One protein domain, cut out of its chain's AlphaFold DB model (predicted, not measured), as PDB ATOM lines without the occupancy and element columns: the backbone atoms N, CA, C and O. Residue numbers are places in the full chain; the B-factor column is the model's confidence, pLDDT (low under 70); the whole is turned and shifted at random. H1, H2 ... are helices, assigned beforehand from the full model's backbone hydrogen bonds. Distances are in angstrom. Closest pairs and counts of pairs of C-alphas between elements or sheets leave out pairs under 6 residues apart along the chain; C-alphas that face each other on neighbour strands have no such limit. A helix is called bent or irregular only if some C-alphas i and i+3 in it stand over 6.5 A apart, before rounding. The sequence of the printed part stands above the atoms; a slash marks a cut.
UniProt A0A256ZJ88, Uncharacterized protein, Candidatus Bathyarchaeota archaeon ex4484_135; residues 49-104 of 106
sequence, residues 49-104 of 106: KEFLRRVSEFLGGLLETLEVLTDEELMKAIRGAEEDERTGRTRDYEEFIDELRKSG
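Overview. This is residues 49 to 104 of the 106 residues of an uncharacterized protein of Candidatus Bathyarchaeota archaeon ex4484_135 (UniProt A0A256ZJ88). Three helices are strung one after another in a long, open zigzag, with no core where the three come together. H1, the longest, makes one end of the zigzag; the chain turns a corner at Asp 71 into H2, and residues 87 to 92 then lead away to H3, which makes the other end and packs on neither of the other two. The printed part has 56 residues with three named helices, in the order H1, H2, H3, and no named strand; its class is all helix, with 48 residues in the helices. It is extended, with a radius of gyration of the C-alphas of 20.3 A, and the C-alphas span 64 by 20 by 17 A.

Along the chain. The printed part begins with H1, residues 49 to 70, which is 31.0 A from first to last C-alpha. Its first C-alpha, that of Lys 49, is at (-51.633, -32.348, -38.876), and its last, that of Thr 70, is at (-22.369, -30.959, -49.043). H2, residues 72 to 86, is 20.6 A long and begins with C-alpha 72 at (-16.688, -31.557, -49.081). H3, residues 93 to 103, is 15.5 A long and ends with C-alpha 103 at (8.665, -47.973, -30.147). No helix is bent or irregular.

Arrangement. H1 and H2 touch only at the corner by their link, and only just, with 3 pairs of C-alphas within 8 A. H1 touches with residues 68 to 69 alone, and H2 with residues 74 to 75 alone; the closest C-alphas are those of Leu 69 and Met 75, 6.5 A apart. The lines of H1 and H2 stand at 71 degrees, only just about perpendicular, and their centres are 25.5 A apart. H3 is apart from H2 and apart from H1. In H1, H2 and H3 every backbone O i to N i+4 pair is within hydrogen-bond range.

Size, cuts and confidence. The outline is a rod, and the two C-alphas farthest apart, those of Lys 49 and Lys 102, are 63.8 A from each other. Residues 49 to 80, 83 to 88 and 91 to 104 stand free. The link from H1 to H2, one residue, is tight; that from H2 to H3, six residues, is short; no link is long. The printed part has no cut. The mean pLDDT of the printed part is 76.6, and it is under 70 at residues 49 to 50, 69, 73 and 88 to 91.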
ATOM      1  N   LYS A  49     -52.723 -32.781 -39.754       67.31
ATOM      2  CA  LYS A  49     -51.633 -32.348 -38.876       67.31
ATOM      3  C   LYS A  49     -50.564 -33.426 -38.652       67.31
ATOM      4  O   LYS A  49     -49.379 -33.115 -38.702       67.31
ATOM      5  N   GLU A  50     -50.948 -34.679 -38.416       67.19
ATOM      6  CA  GLU A  50     -49.993 -35.787 -38.262       67.19
ATOM      7  C   GLU A  50     -49.292 -36.140 -39.568       67.19
ATOM      8  O   GLU A  50     -48.098 -36.434 -39.552       67.19
ATOM      9  N   PHE A  51     -50.003 -36.067 -40.695       70.00
ATOM     10  CA  PHE A  51     -49.399 -36.252 -42.009       70.00
ATOM     11  C   PHE A  51     -48.354 -35.167 -42.295       70.00
ATOM     12  O   PHE A  51     -47.213 -35.485 -42.620       70.00
ATOM     13  N   LEU A  52     -48.703 -33.893 -42.077       75.31
ATOM     14  CA  LEU A  52     -47.776 -32.772 -42.250       75.31
ATOM     15  C   LEU A  52     -46.565 -32.860 -41.312       75.31
ATOM     16  O   LEU A  52     -45.447 -32.612 -41.755       75.31
ATOM     17  N   ARG A  53     -46.753 -33.271 -40.048       76.31
ATOM     18  CA  ARG A  53     -45.634 -33.499 -39.115       76.31
ATOM     19  C   ARG A  53     -44.669 -34.554 -39.656       76.31
ATOM     20  O   ARG A  53     -43.466 -34.328 -39.675       76.31
ATOM     21  N   ARG A  54     -45.198 -35.681 -40.133       75.44
ATOM     22  CA  ARG A  54     -44.387 -36.792 -40.645       75.44
ATOM     23  C   ARG A  54     -43.633 -36.420 -41.923       75.44
ATOM     24  O   ARG A  54     -42.482 -36.810 -42.087       75.44
ATOM     25  N   VAL A  55     -44.259 -35.635 -42.801       81.94
ATOM     26  CA  VAL A  55     -43.601 -35.075 -43.993       81.94
ATOM     27  C   VAL A  55     -42.495 -34.094 -43.591       81.94
ATOM     28  O   VAL A  55     -41.409 -34.155 -44.152       81.94
ATOM     29  N   SER A  56     -42.729 -33.241 -42.591       82.31
ATOM     30  CA  SER A  56     -41.715 -32.306 -42.088       82.31
ATOM     31  C   SER A  56     -40.504 -33.015 -41.477       82.31
ATOM     32  O   SER A  56     -39.381 -32.586 -41.710       82.31
ATOM     33  N   GLU A  57     -40.713 -34.094 -40.721       87.69
ATOM     34  CA  GLU A  57     -39.625 -34.907 -40.151       87.69
ATOM     35  C   GLU A  57     -38.792 -35.578 -41.243       87.69
ATOM     36  O   GLU A  57     -37.566 -35.564 -41.193       87.69
ATOM     37  N   PHE A  58     -39.457 -36.111 -42.268       85.50
ATOM     38  CA  PHE A  58     -38.782 -36.720 -43.407       85.50
ATOM     39  C   PHE A  58     -37.955 -35.704 -44.206       85.50
ATOM     40  O   PHE A  58     -36.798 -35.966 -44.524       85.50
ATOM     41  N   LEU A  59     -38.524 -34.529 -44.496       86.25
ATOM     42  CA  LEU A  59     -37.806 -33.455 -45.187       86.25
ATOM     43  C   LEU A  59     -36.629 -32.926 -44.359       86.25
ATOM     44  O   LEU A  59     -35.588 -32.624 -44.934       86.25
ATOM     45  N   GLY A  60     -36.767 -32.868 -43.030       87.12
ATOM     46  CA  GLY A  60     -35.670 -32.530 -42.122       87.12
ATOM     47  C   GLY A  60     -34.505 -33.515 -42.223       87.12
ATOM     48  O   GLY A  60     -33.376 -33.093 -42.439       87.12
ATOM     49  N   GLY A  61     -34.779 -34.823 -42.174       84.25
ATOM     50  CA  GLY A  61     -33.733 -35.847 -42.320       84.25
ATOM     51  C   GLY A  61     -33.066 -35.858 -43.702       84.25
ATOM     52  O   GLY A  61     -31.867 -36.119 -43.816       84.25
ATOM     53  N   LEU A  62     -33.811 -35.536 -44.765       82.75
ATOM     54  CA  LEU A  62     -33.231 -35.363 -46.102       82.75
ATOM     55  C   LEU A  62     -32.310 -34.142 -46.177       82.75
ATOM     56  O   LEU A  62     -31.254 -34.232 -46.793       82.75
ATOM     57  N   LEU A  63     -32.693 -33.024 -45.556       77.44
ATOM     58  CA  LEU A  63     -31.855 -31.827 -45.455       77.44
ATOM     59  C   LEU A  63     -30.563 -32.113 -44.688       77.44
ATOM     60  O   LEU A  63     -29.498 -31.803 -45.200       77.44
ATOM     61  N   GLU A  64     -30.646 -32.786 -43.542       80.69
ATOM     62  CA  GLU A  64     -29.475 -33.193 -42.753       80.69
ATOM     63  C   GLU A  64     -28.540 -34.114 -43.558       80.69
ATOM     64  O   GLU A  64     -27.325 -33.925 -43.583       80.69
ATOM     65  N   THR A  65     -29.100 -35.063 -44.315       80.50
ATOM     66  CA  THR A  65     -28.316 -35.920 -45.222       80.50
ATOM     67  C   THR A  65     -27.642 -35.103 -46.327       80.50
ATOM     68  O   THR A  65     -26.485 -35.345 -46.663       80.50
ATOM     69  N   LEU A  66     -28.350 -34.132 -46.909       72.69
ATOM     70  CA  LEU A  66     -27.797 -33.251 -47.936       72.69
ATOM     71  C   LEU A  66     -26.711 -32.331 -47.369       72.69
ATOM     72  O   LEU A  66     -25.722 -32.104 -48.054       72.69
ATOM     73  N   GLU A  67     -26.846 -31.843 -46.138       72.81
ATOM     74  CA  GLU A  67     -25.813 -31.063 -45.450       72.81
ATOM     75  C   GLU A  67     -24.535 -31.888 -45.258       72.81
ATOM     76  O   GLU A  67     -23.463 -31.435 -45.655       72.81
ATOM     77  N   VAL A  68     -24.650 -33.132 -44.782       76.50
ATOM     78  CA  VAL A  68     -23.519 -34.075 -44.683       76.50
ATOM     79  C   VAL A  68     -22.879 -34.343 -46.049       76.50
ATOM     80  O   VAL A  68     -21.657 -34.380 -46.163       76.50
ATOM     81  N   LEU A  69     -23.680 -34.500 -47.108       69.25
ATOM     82  CA  LEU A  69     -23.166 -34.691 -48.470       69.25
ATOM     83  C   LEU A  69     -22.507 -33.432 -49.053       69.25
ATOM     84  O   LEU A  69     -21.657 -33.545 -49.938       69.25
ATOM     85  N   THR A  70     -22.922 -32.248 -48.600       71.25
ATOM     86  CA  THR A  70     -22.369 -30.959 -49.043       71.25
ATOM     87  C   THR A  70     -21.073 -30.622 -48.300       71.25
ATOM     88  O   THR A  70     -20.302 -29.786 -48.772       71.25
ATOM     89  N   ASP A  71     -20.788 -31.303 -47.186       80.25
ATOM     90  CA  ASP A  71     -19.494 -31.244 -46.516       80.25
ATOM     91  C   ASP A  71     -18.417 -31.934 -47.373       80.25
ATOM     92  O   ASP A  71     -18.240 -33.157 -47.402       80.25
ATOM     93  N   GLU A  72     -17.703 -31.109 -48.137       70.88
ATOM     94  CA  GLU A  72     -16.688 -31.557 -49.081       70.88
ATOM     95  C   GLU A  72     -15.476 -32.196 -48.381       70.88
ATOM     96  O   GLU A  72     -14.861 -33.103 -48.951       70.88
ATOM     97  N   GLU A  73     -15.127 -31.757 -47.165       68.50
ATOM     98  CA  GLU A  73     -14.011 -32.314 -46.389       68.50
ATOM     99  C   GLU A  73     -14.363 -33.694 -45.837       68.50
ATOM    100  O   GLU A  73     -13.595 -34.643 -46.022       68.50
ATOM    101  N   LEU A  74     -15.554 -33.844 -45.254       73.00
ATOM    102  CA  LEU A  74     -16.063 -35.120 -44.757       73.00
ATOM    103  C   LEU A  74     -16.197 -36.142 -45.891       73.00
ATOM    104  O   LEU A  74     -15.705 -37.266 -45.784       73.00
ATOM    105  N   MET A  75     -16.783 -35.747 -47.025       79.88
ATOM    106  CA  MET A  75     -16.921 -36.633 -48.183       79.88
ATOM    107  C   MET A  75     -15.574 -36.978 -48.834       79.88
ATOM    108  O   MET A  75     -15.434 -38.050 -49.426       79.88
ATOM    109  N   LYS A  76     -14.562 -36.100 -48.754       76.69
ATOM    110  CA  LYS A  76     -13.182 -36.430 -49.156       76.69
ATOM    111  C   LYS A  76     -12.543 -37.436 -48.201       76.69
ATOM    112  O   LYS A  76     -11.914 -38.369 -48.687       76.69
ATOM    113  N   ALA A  77     -12.733 -37.283 -46.892       77.81
ATOM    114  CA  ALA A  77     -12.212 -38.216 -45.896       77.81
ATOM    115  C   ALA A  77     -12.825 -39.615 -46.058       77.81
ATOM    116  O   ALA A  77     -12.097 -40.604 -46.074       77.81
ATOM    117  N   ILE A  78     -14.145 -39.693 -46.270       80.50
ATOM    118  CA  ILE A  78     -14.857 -40.956 -46.513       80.50
ATOM    119  C   ILE A  78     -14.356 -41.625 -47.797       80.50
ATOM    120  O   ILE A  78     -13.988 -42.793 -47.767       80.50
ATOM    121  N   ARG A  79     -14.263 -40.888 -48.912       78.81
ATOM    122  CA  ARG A  79     -13.738 -41.445 -50.174       78.81
ATOM    123  C   ARG A  79     -12.278 -41.882 -50.068       78.81
ATOM    124  O   ARG A  79     -11.906 -42.880 -50.671       78.81
ATOM    125  N   GLY A  80     -11.461 -41.145 -49.313       77.00
ATOM    126  CA  GLY A  80     -10.086 -41.539 -49.010       77.00
ATOM    127  C   GLY A  80     -10.039 -42.860 -48.244       77.00
ATOM    128  O   GLY A  80      -9.322 -43.766 -48.649       77.00
ATOM    129  N   ALA A  81     -10.875 -43.006 -47.213       77.69
ATOM    130  CA  ALA A  81     -10.987 -44.244 -46.446       77.69
ATOM    131  C   ALA A  81     -11.489 -45.430 -47.295       77.69
ATOM    132  O   ALA A  81     -10.921 -46.515 -47.215       77.69
ATOM    133  N   GLU A  82     -12.497 -45.227 -48.152       76.75
ATOM    134  CA  GLU A  82     -12.980 -46.257 -49.087       76.75
ATOM    135  C   GLU A  82     -11.897 -46.678 -50.092       76.75
ATOM    136  O   GLU A  82     -11.781 -47.851 -50.451       76.75
ATOM    137  N   GLU A  83     -11.086 -45.732 -50.570       77.75
ATOM    138  CA  GLU A  83      -9.981 -46.027 -51.479       77.75
ATOM    139  C   GLU A  83      -8.824 -46.742 -50.769       77.75
ATOM    140  O   GLU A  83      -8.242 -47.667 -51.343       77.75
ATOM    141  N   ASP A  84      -8.527 -46.388 -49.521       74.81
ATOM    142  CA  ASP A  84      -7.526 -47.071 -48.701       74.81
ATOM    143  C   ASP A  84      -7.952 -48.512 -48.366       74.81
ATOM    144  O   ASP A  84      -7.129 -49.426 -48.464       74.81
ATOM    145  N   GLU A  85      -9.239 -48.755 -48.092       75.19
ATOM    146  CA  GLU A  85      -9.800 -50.109 -47.954       75.19
ATOM    147  C   GLU A  85      -9.709 -50.885 -49.275       75.19
ATOM    148  O   GLU A  85      -9.180 -51.998 -49.325       75.19
ATOM    149  N   ARG A  86     -10.147 -50.279 -50.386       71.31
ATOM    150  CA  ARG A  86     -10.147 -50.919 -51.711       71.31
ATOM    151  C   ARG A  86      -8.744 -51.258 -52.215       71.31
ATOM    152  O   ARG A  86      -8.565 -52.256 -52.910       71.31
ATOM    153  N   THR A  87      -7.761 -50.414 -51.926       76.19
ATOM    154  CA  THR A  87      -6.368 -50.613 -52.352       76.19
ATOM    155  C   THR A  87      -5.563 -51.475 -51.382       76.19
ATOM    156  O   THR A  87      -4.389 -51.734 -51.645       76.19
ATOM    157  N   GLY A  88      -6.177 -51.949 -50.290       69.19
ATOM    158  CA  GLY A  88      -5.498 -52.751 -49.275       69.19
ATOM    159  C   GLY A  88      -4.428 -51.965 -48.515       69.19
ATOM    160  O   GLY A  88      -3.529 -52.567 -47.936       69.19
ATOM    161  N   ARG A  89      -4.518 -50.626 -48.499       61.31
ATOM    162  CA  ARG A  89      -3.739 -49.748 -47.606       61.31
ATOM    163  C   ARG A  89      -4.336 -49.696 -46.199       61.31
ATOM    164  O   ARG A  89      -4.077 -48.780 -45.426       61.31
ATOM    165  N   THR A  90      -5.132 -50.690 -45.843       66.06
ATOM    166  CA  THR A  90      -5.503 -50.971 -44.468       66.06
ATOM    167  C   THR A  90      -4.302 -51.551 -43.748       66.06
ATOM    168  O   THR A  90      -3.773 -52.594 -44.127       66.06
ATOM    169  N   ARG A  91      -3.860 -50.857 -42.705       65.69
ATOM    170  CA  ARG A  91      -2.837 -51.364 -41.804       65.69
ATOM    171  C   ARG A  91      -3.436 -52.462 -40.933       65.69
ATOM    172  O   ARG A  91      -4.527 -52.278 -40.392       65.69
ATOM    173  N   ASP A  92      -2.728 -53.578 -40.789       71.50
ATOM    174  CA  ASP A  92      -3.157 -54.624 -39.871       71.50
ATOM    175  C   ASP A  92      -3.077 -54.110 -38.427       71.50
ATOM    176  O   ASP A  92      -2.089 -53.497 -38.003       71.50
ATOM    177  N   TYR A  93      -4.165 -54.305 -37.686       72.31
ATOM    178  CA  TYR A  93      -4.288 -53.787 -36.330       72.31
ATOM    179  C   TYR A  93      -3.269 -54.434 -35.387       72.31
ATOM    180  O   TYR A  93      -2.748 -53.751 -34.507       72.31
ATOM    181  N   GLU A  94      -2.951 -55.717 -35.569       77.81
ATOM    182  CA  GLU A  94      -1.958 -56.401 -34.739       77.81
ATOM    183  C   GLU A  94      -0.550 -55.892 -35.050       77.81
ATOM    184  O   GLU A  94       0.213 -55.608 -34.127       77.81
ATOM    185  N   GLU A  95      -0.229 -55.672 -36.329       76.06
ATOM    186  CA  GLU A  95       1.064 -55.116 -36.754       76.06
ATOM    187  C   GLU A  95       1.293 -53.688 -36.223       76.06
ATOM    188  O   GLU A  95       2.405 -53.335 -35.820       76.06
ATOM    189  N   PHE A  96       0.244 -52.859 -36.155       79.50
ATOM    190  CA  PHE A  96       0.326 -51.526 -35.548       79.50
ATOM    191  C   PHE A  96       0.605 -51.573 -34.042       79.50
ATOM    192  O   PHE A  96       1.461 -50.839 -33.549       79.50
ATOM    193  N   ILE A  97      -0.084 -52.456 -33.317       81.88
ATOM    194  CA  ILE A  97       0.114 -52.631 -31.873       81.88
ATOM    195  C   ILE A  97       1.522 -53.157 -31.573       81.88
ATOM    196  O   ILE A  97       2.164 -52.706 -30.622       81.88
ATOM    197  N   ASP A  98       2.036 -54.067 -32.397       82.44
ATOM    198  CA  ASP A  98       3.378 -54.615 -32.218       82.44
ATOM    199  C   ASP A  98       4.483 -53.578 -32.484       82.44
ATOM    200  O   ASP A  98       5.526 -53.611 -31.825       82.44
ATOM    201  N   GLU A  99       4.261 -52.629 -33.401       78.88
ATOM    202  CA  GLU A  99       5.146 -51.475 -33.590       78.88
ATOM    203  C   GLU A  99       5.119 -50.514 -32.403       78.88
ATOM    204  O   GLU A  99       6.188 -50.140 -31.928       78.88
ATOM    205  N   LEU A 100       3.939 -50.165 -31.881       82.50
ATOM    206  CA  LEU A 100       3.817 -49.270 -30.722       82.50
ATOM    207  C   LEU A 100       4.480 -49.859 -29.468       82.50
ATOM    208  O   LEU A 100       5.155 -49.159 -28.711       82.50
ATOM    209  N   ARG A 101       4.372 -51.179 -29.289       81.62
ATOM    210  CA  ARG A 101       5.078 -51.905 -28.227       81.62
ATOM    211  C   ARG A 101       6.598 -51.906 -28.428       81.62
ATOM    212  O   ARG A 101       7.346 -51.922 -27.453       81.62
ATOM    213  N   LYS A 102       7.077 -51.905 -29.679       82.81
ATOM    214  CA  LYS A 102       8.513 -51.831 -30.009       82.81
ATOM    215  C   LYS A 102       9.071 -50.409 -29.943       82.81
ATOM    216  O   LYS A 102      10.245 -50.262 -29.610       82.81
ATOM    217  N   SER A 103       8.273 -49.385 -30.251       85.25
ATOM    218  CA  SER A 103       8.665 -47.973 -30.147       85.25
ATOM    219  C   SER A 103       8.674 -47.469 -28.700       85.25
ATOM    220  O   SER A 103       9.269 -46.428 -28.427       85.25
ATOM    221  N   GLY A 104       8.083 -48.223 -27.763       72.31
ATOM    222  CA  GLY A 104       7.991 -47.845 -26.348       72.31
ATOM    223  C   GLY A 104       6.978 -46.728 -26.096       72.31
ATOM    224  O   GLY A 104       7.032 -46.068 -25.061       72.31
TER     225      GLY A 104